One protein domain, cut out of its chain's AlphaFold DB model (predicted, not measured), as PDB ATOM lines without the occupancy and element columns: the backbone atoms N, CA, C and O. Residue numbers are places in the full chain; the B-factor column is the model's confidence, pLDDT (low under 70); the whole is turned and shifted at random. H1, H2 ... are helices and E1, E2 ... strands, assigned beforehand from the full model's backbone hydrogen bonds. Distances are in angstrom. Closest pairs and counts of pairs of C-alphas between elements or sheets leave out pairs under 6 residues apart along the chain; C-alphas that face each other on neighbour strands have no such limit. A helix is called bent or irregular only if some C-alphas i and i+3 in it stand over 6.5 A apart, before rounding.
ATOM      1  N   ALA A 293      20.521   3.634 -14.124       69.69
ATOM      2  CA  ALA A 293      19.536   4.326 -13.291       69.69
ATOM      3  C   ALA A 293      20.145   5.559 -12.598       69.69
ATOM      4  O   ALA A 293      21.132   5.452 -11.874       69.69
ATOM      5  N   LEU A 294      19.566   6.742 -12.838       66.69
ATOM      6  CA  LEU A 294      20.160   8.037 -12.462       66.69
ATOM      7  C   LEU A 294      20.499   8.152 -10.975       66.69
ATOM      8  O   LEU A 294      21.400   8.899 -10.613       66.69
ATOM      9  N   ASN A 295      19.769   7.421 -10.136       66.56
ATOM     10  CA  ASN A 295      19.926   7.423  -8.688       66.56
ATOM     11  C   ASN A 295      21.142   6.603  -8.219       66.56
ATOM     12  O   ASN A 295      21.542   6.714  -7.067       66.56
ATOM     13  N   GLU A 296      21.729   5.789  -9.098       70.50
ATOM     14  CA  GLU A 296      22.865   4.904  -8.812       70.50
ATOM     15  C   GLU A 296      24.169   5.394  -9.459       70.50
ATOM     16  O   GLU A 296      25.222   4.765  -9.308       70.50
ATOM     17  N   LEU A 297      24.124   6.517 -10.185       74.31
ATOM     18  CA  LEU A 297      25.292   7.030 -10.882       74.31
ATOM     19  C   LEU A 297      26.289   7.649  -9.896       74.31
ATOM     20  O   LEU A 297      26.034   8.688  -9.287       74.31
ATOM     21  N   LYS A 298      27.453   7.011  -9.762       78.31
ATOM     22  CA  LYS A 298      28.595   7.568  -9.032       78.31
ATOM     23  C   LYS A 298      29.292   8.615  -9.900       78.31
ATOM     24  O   LYS A 298      29.427   8.416 -11.104       78.31
ATOM     25  N   SER A 299      29.762   9.692  -9.273       83.31
ATOM     26  CA  SER A 299      30.625  10.677  -9.935       83.31
ATOM     27  C   SER A 299      31.918  10.007 -10.409       83.31
ATOM     28  O   SER A 299      32.483   9.151  -9.719       83.31
ATOM     29  N   PHE A 300      32.362  10.375 -11.606       85.62
ATOM     30  CA  PHE A 300      33.544   9.831 -12.266       85.62
ATOM     31  C   PHE A 300      34.843  10.498 -11.799       85.62
ATOM     32  O   PHE A 300      35.896   9.861 -11.836       85.62
ATOM     33  N   GLU A 301      34.797  11.745 -11.326       87.19
ATOM     34  CA  GLU A 301      35.968  12.441 -10.780       87.19
ATOM     35  C   GLU A 301      36.628  11.681  -9.604       87.19
ATOM     36  O   GLU A 301      37.833  11.437  -9.680       87.19
ATOM     37  N   PRO A 302      35.900  11.205  -8.573       85.00
ATOM     38  CA  PRO A 302      36.477  10.413  -7.483       85.00
ATOM     39  C   PRO A 302      37.165   9.118  -7.933       85.00
ATOM     40  O   PRO A 302      38.104   8.670  -7.286       85.00
ATOM     41  N   LEU A 303      36.739   8.522  -9.054       84.62
ATOM     42  CA  LEU A 303      37.335   7.292  -9.593       84.62
ATOM     43  C   LEU A 303      38.722   7.521 -10.212       84.62
ATOM     44  O   LEU A 303      39.456   6.564 -10.455       84.62
ATOM     45  N   CYS A 304      39.087   8.779 -10.467       84.88
ATOM     46  CA  CYS A 304      40.399   9.166 -10.983       84.88
ATOM     47  C   CYS A 304      41.488   9.177  -9.894       84.88
ATOM     48  O   CYS A 304      42.666   9.373 -10.206       84.88
ATOM     49  N   TYR A 305      41.105   8.984  -8.629       85.38
ATOM     50  CA  TYR A 305      41.996   9.005  -7.477       85.38
ATOM     51  C   TYR A 305      42.058   7.623  -6.818       85.38
ATOM     52  O   TYR A 305      41.039   6.961  -6.629       85.38
ATOM     53  N   GLN A 306      43.258   7.185  -6.438       78.12
ATOM     54  CA  GLN A 306      43.421   6.079  -5.496       78.12
ATOM     55  C   GLN A 306      43.537   6.636  -4.078       78.12
ATOM     56  O   GLN A 306      44.312   7.560  -3.830       78.12
ATOM     57  N   HIS A 307      42.768   6.056  -3.158       67.12
ATOM     58  CA  HIS A 307      42.924   6.285  -1.727       67.12
ATOM     59  C   HIS A 307      43.860   5.217  -1.152       67.12
ATOM     60  O   HIS A 307      43.544   4.027  -1.226       67.12
ATOM     61  N   ASP A 308      44.990   5.633  -0.577       57.25
ATOM     62  CA  ASP A 308      45.790   4.760   0.286       57.25
ATOM     63  C   ASP A 308      45.021   4.461   1.584       57.25
ATOM     64  O   ASP A 308      44.232   5.282   2.060       57.25
ATOM     65  N   GLN A 309      45.256   3.278   2.161       57.81
ATOM     66  CA  GLN A 309      44.547   2.760   3.344       57.81
ATOM     67  C   GLN A 309      44.657   3.667   4.594       57.81
ATOM     68  O   GLN A 309      43.859   3.504   5.512       57.81
ATOM     69  N   ASP A 310      45.552   4.666   4.586       58.72
ATOM     70  CA  ASP A 310      45.808   5.616   5.684       58.72
ATOM     71  C   ASP A 310      45.274   7.053   5.443       58.72
ATOM     72  O   ASP A 310      45.603   7.988   6.175       58.72
ATOM     73  N   GLY A 311      44.417   7.258   4.437       56.34
ATOM     74  CA  GLY A 311      43.458   8.375   4.414       56.34
ATOM     75  C   GLY A 311      43.989   9.810   4.256       56.34
ATOM     76  O   GLY A 311      43.195  10.731   4.440       56.34
ATOM     77  N   SER A 312      45.262  10.042   3.911       56.19
ATOM     78  CA  SER A 312      45.819  11.411   3.900       56.19
ATOM     79  C   SER A 312      46.259  11.989   2.551       56.19
ATOM     80  O   SER A 312      46.221  13.208   2.446       56.19
ATOM     81  N   ASP A 313      46.540  11.207   1.500       58.50
ATOM     82  CA  ASP A 313      46.861  11.778   0.175       58.50
ATOM     83  C   ASP A 313      46.253  10.971  -0.985       58.50
ATOM     84  O   ASP A 313      46.607   9.821  -1.244       58.50
ATOM     85  N   ALA A 314      45.314  11.588  -1.709       66.06
ATOM     86  CA  ALA A 314      44.680  11.010  -2.891       66.06
ATOM     87  C   ALA A 314      45.597  11.179  -4.114       66.06
ATOM     88  O   ALA A 314      45.757  12.283  -4.644       66.06
ATOM     89  N   LYS A 315      46.203  10.087  -4.589       76.44
ATOM     90  CA  LYS A 315      47.098  10.127  -5.753       76.44
ATOM     91  C   LYS A 315      46.301   9.976  -7.046       76.44
ATOM     92  O   LYS A 315      45.548   9.016  -7.214       76.44
ATOM     93  N   LEU A 316      46.489  10.916  -7.974       80.88
ATOM     94  CA  LEU A 316      45.897  10.851  -9.310       80.88
ATOM     95  C   LEU A 316      46.475   9.650 -10.076       80.88
ATOM     96  O   LEU A 316      47.692   9.540 -10.232       80.88
ATOM     97  N   THR A 317      45.606   8.760 -10.554       81.25
ATOM     98  CA  THR A 317      45.997   7.535 -11.277       81.25
ATOM     99  C   THR A 317      45.899   7.655 -12.794       81.25
ATOM    100  O   THR A 317      46.458   6.829 -13.513       81.25
ATOM    101  N   VAL A 318      45.208   8.681 -13.290       84.69
ATOM    102  CA  VAL A 318      44.940   8.912 -14.717       84.69
ATOM    103  C   VAL A 318      45.614  10.189 -15.222       84.69
ATOM    104  O   VAL A 318      46.111  10.998 -14.441       84.69
ATOM    105  N   SER A 319      45.647  10.392 -16.543       89.19
ATOM    106  CA  SER A 319      46.183  11.631 -17.116       89.19
ATOM    107  C   SER A 319      45.318  12.843 -16.746       89.19
ATOM    108  O   SER A 319      44.131  12.723 -16.426       89.19
ATOM    109  N   THR A 320      45.901  14.039 -16.837       88.44
ATOM    110  CA  THR A 320      45.184  15.307 -16.626       88.44
ATOM    111  C   THR A 320      44.000  15.471 -17.578       88.44
ATOM    112  O   THR A 320      42.961  15.996 -17.181       88.44
ATOM    113  N   ASP A 321      44.129  14.969 -18.808       90.06
ATOM    114  CA  ASP A 321      43.076  15.029 -19.825       90.06
ATOM    115  C   ASP A 321      41.912  14.095 -19.478       90.06
ATOM    116  O   ASP A 321      40.749  14.458 -19.652       90.06
ATOM    117  N   THR A 322      42.204  12.913 -18.922       89.25
ATOM    118  CA  THR A 322      41.174  11.988 -18.431       89.25
ATOM    119  C   THR A 322      40.425  12.573 -17.235       89.25
ATOM    120  O   THR A 322      39.200  12.480 -17.193       89.25
ATOM    121  N   LEU A 323      41.122  13.241 -16.307       89.06
ATOM    122  CA  LEU A 323      40.481  13.944 -15.189       89.06
ATOM    123  C   LEU A 323      39.564  15.077 -15.683       89.06
ATOM    124  O   LEU A 323      38.438  15.223 -15.209       89.06
ATOM    125  N   ALA A 324      40.023  15.867 -16.657       90.31
ATOM    126  CA  ALA A 324      39.215  16.924 -17.260       90.31
ATOM    127  C   ALA A 324      37.970  16.360 -17.968       90.31
ATOM    128  O   ALA A 324      36.875  16.908 -17.826       90.31
ATOM    129  N   ALA A 325      38.115  15.241 -18.684       90.00
ATOM    130  CA  ALA A 325      36.999  14.550 -19.322       90.00
ATOM    131  C   ALA A 325      35.994  13.998 -18.296       90.00
ATOM    132  O   ALA A 325      34.790  14.155 -18.497       90.00
ATOM    133  N   ALA A 326      36.468  13.422 -17.186       88.88
ATOM    134  CA  ALA A 326      35.623  12.922 -16.100       88.88
ATOM    135  C   ALA A 326      34.801  14.047 -15.450       88.88
ATOM    136  O   ALA A 326      33.583  13.933 -15.345       88.88
ATOM    137  N   ARG A 327      35.437  15.182 -15.124       90.44
ATOM    138  CA  ARG A 327      34.751  16.380 -14.602       90.44
ATOM    139  C   ARG A 327      33.693  16.919 -15.558       90.44
ATOM    140  O   ARG A 327      32.603  17.312 -15.140       90.44
ATOM    141  N   ASN A 328      34.011  16.953 -16.852       91.19
ATOM    142  CA  ASN A 328      33.066  17.400 -17.868       91.19
ATOM    143  C   ASN A 328      31.869  16.443 -17.968       91.19
ATOM    144  O   ASN A 328      30.728  16.892 -18.013       91.19
ATOM    145  N   LEU A 329      32.118  15.131 -17.943       88.00
ATOM    146  CA  LEU A 329      31.066  14.118 -17.960       88.00
ATOM    147  C   LEU A 329      30.146  14.239 -16.736       88.00
ATOM    148  O   LEU A 329      28.931  14.290 -16.907       88.00
ATOM    149  N   ASP A 330      30.711  14.377 -15.535       88.25
ATOM    150  CA  ASP A 330      29.946  14.606 -14.302       88.25
ATOM    151  C   ASP A 330      29.086  15.869 -14.399       88.25
ATOM    152  O   ASP A 330      27.894  15.846 -14.094       88.25
ATOM    153  N   THR A 331      29.653  16.962 -14.913       87.94
ATOM    154  CA  THR A 331      28.922  18.219 -15.123       87.94
ATOM    155  C   THR A 331      27.758  18.037 -16.102       87.94
ATOM    156  O   THR A 331      26.654  18.530 -15.863       87.94
ATOM    157  N   VAL A 332      27.969  17.318 -17.209       84.50
ATOM    158  CA  VAL A 332      26.922  17.032 -18.205       84.50
ATOM    159  C   VAL A 332      25.815  16.167 -17.606       84.50
ATOM    160  O   VAL A 332      24.639  16.464 -17.811       84.50
ATOM    161  N   ILE A 333      26.167  15.135 -16.841       83.44
ATOM    162  CA  ILE A 333      25.210  14.238 -16.185       83.44
ATOM    163  C   ILE A 333      24.380  14.998 -15.152       83.44
ATOM    164  O   ILE A 333      23.154  14.890 -15.169       83.44
ATOM    165  N   LEU A 334      25.016  15.827 -14.322       81.25
ATOM    166  CA  LEU A 334      24.324  16.694 -13.368       81.25
ATOM    167  C   LEU A 334      23.367  17.655 -14.082       81.25
ATOM    168  O   LEU A 334      22.218  17.801 -13.670       81.25
ATOM    169  N   ASN A 335      23.789  18.268 -15.191       78.62
ATOM    170  CA  ASN A 335      22.926  19.147 -15.984       78.62
ATOM    171  C   ASN A 335      21.734  18.396 -16.603       78.62
ATOM    172  O   ASN A 335      20.621  18.929 -16.638       78.62
ATOM    173  N   LEU A 336      21.934  17.164 -17.081       76.31
ATOM    174  CA  LEU A 336      20.861  16.311 -17.604       76.31
ATOM    175  C   LEU A 336      19.882  15.910 -16.500       76.31
ATOM    176  O   LEU A 336      18.677  16.052 -16.691       76.31
ATOM    177  N   GLN A 337      20.387  15.485 -15.339       74.62
ATOM    178  CA  GLN A 337      19.577  15.181 -14.159       74.62
ATOM    179  C   GLN A 337      18.768  16.401 -13.730       74.62
ATOM    180  O   GLN A 337      17.556  16.294 -13.591       74.62
ATOM    181  N   GLN A 338      19.389  17.577 -13.621       73.06
ATOM    182  CA  GLN A 338      18.683  18.814 -13.295       73.06
ATOM    183  C   GLN A 338      17.633  19.179 -14.344       73.06
ATOM    184  O   GLN A 338      16.567  19.647 -13.973       73.06
ATOM    185  N   THR A 339      17.891  18.969 -15.637       69.25
ATOM    186  CA  THR A 339      16.928  19.274 -16.714       69.25
ATOM    187  C   THR A 339      15.763  18.279 -16.748       69.25
ATOM    188  O   THR A 339      14.648  18.654 -17.100       69.25
ATOM    189  N   PHE A 340      16.009  17.021 -16.378       67.56
ATOM    190  CA  PHE A 340      15.005  15.959 -16.310       67.56
ATOM    191  C   PHE A 340      14.166  16.029 -15.026       67.56
ATOM    192  O   PHE A 340      12.952  15.858 -15.077       67.56
ATOM    193  N   GLN A 341      14.808  16.308 -13.887       61.19
ATOM    194  CA  GLN A 341      14.189  16.405 -12.562       61.19
ATOM    195  C   GLN A 341      13.600  17.788 -12.276       61.19
ATOM    196  O   GLN A 341      12.696  17.883 -11.448       61.19
ATOM    197  N   LYS A 342      14.043  18.865 -12.954       58.81
ATOM    198  CA  LYS A 342      13.269  20.112 -12.967       58.81
ATOM    199  C   LYS A 342      11.954  19.831 -13.670       58.81
ATOM    200  O   LYS A 342      11.785  20.049 -14.872       58.81
TER     201      LYS A 342
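What this domain is: This is residues 293 to 342 of the 521 residues of an uncharacterized protein of Hyalella azteca (UniProt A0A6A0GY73). One long helix, H1, makes most of the length, and a small hairpin of two short strands, E1 and E2, sits at the end where the helix begins, so that hairpin and helix together form a bent, open shape. Before the hairpin, residues 293 to 304, with no named element, run beside H1 in the opposite sense, from the side of the helix's last residues toward the hairpin. The printed part has 50 residues with two named strands and then one named helix, in the order E1, E2, H1; the sheet, E1 - E2, is antiparallel, and the class is mixed, helices and strands. The whole is loose, with a radius of gyration of the C-alphas of 13.3 A, and elongated, its C-alphas spanning 40 by 23 by 15 A.

How they stand to each other: Start at residue 293 and read on past residue 304; there you reach strand E1, residues 305 to 307. Six residues later comes strand E2, residues 314 to 316, joined to E1 by a short link. The two are a hairpin, antiparallel neighbours with 147 degrees between their directions. Among the C-alphas that face each other, those of Tyr 305 and Leu 316 are 4.7 A apart. Look next at the backbone atoms: N of 306 and O of 315 are 3.0 A apart, and N of 315 and O of 306 are 3.2 A apart, both within hydrogen-bond range. After E2 a tight link of 3 residues leads to helix H1, residues 320 to 341. E1 and H1 are apart. In H1 every O i to N i+4 pair is within hydrogen-bond range.

Where its parts are: Find C-alpha 305 at (41.996, 9.005, -7.477), where E1 begins; E1 is 3 residues long, Tyr 305 to His 307. E2, Ala 314 to Leu 316, has 3 residues too, and its last C-alpha, 316, is at (45.897, 10.851, -9.310). Then find C-alpha 320 at (45.184, 15.307, -16.626), where H1 begins; from there the helix runs 31.3 A over 22 residues to C-alpha 341 at (14.189, 16.405, -12.562), and it is not bent.

The domain as a whole: The two C-alphas farthest apart are those of Asp 310 and Lys 342, at 40.2 A, while those of the first and last printed residues, Ala 293 and Lys 342, are 17.0 A apart. The printed part has no cut, and no link between its named elements is long. The mean pLDDT of the printed part is 77.4. Look for values under 70 at residues 293 to 295, 307 to 314 and 339 to 342, where the model's confidence is low.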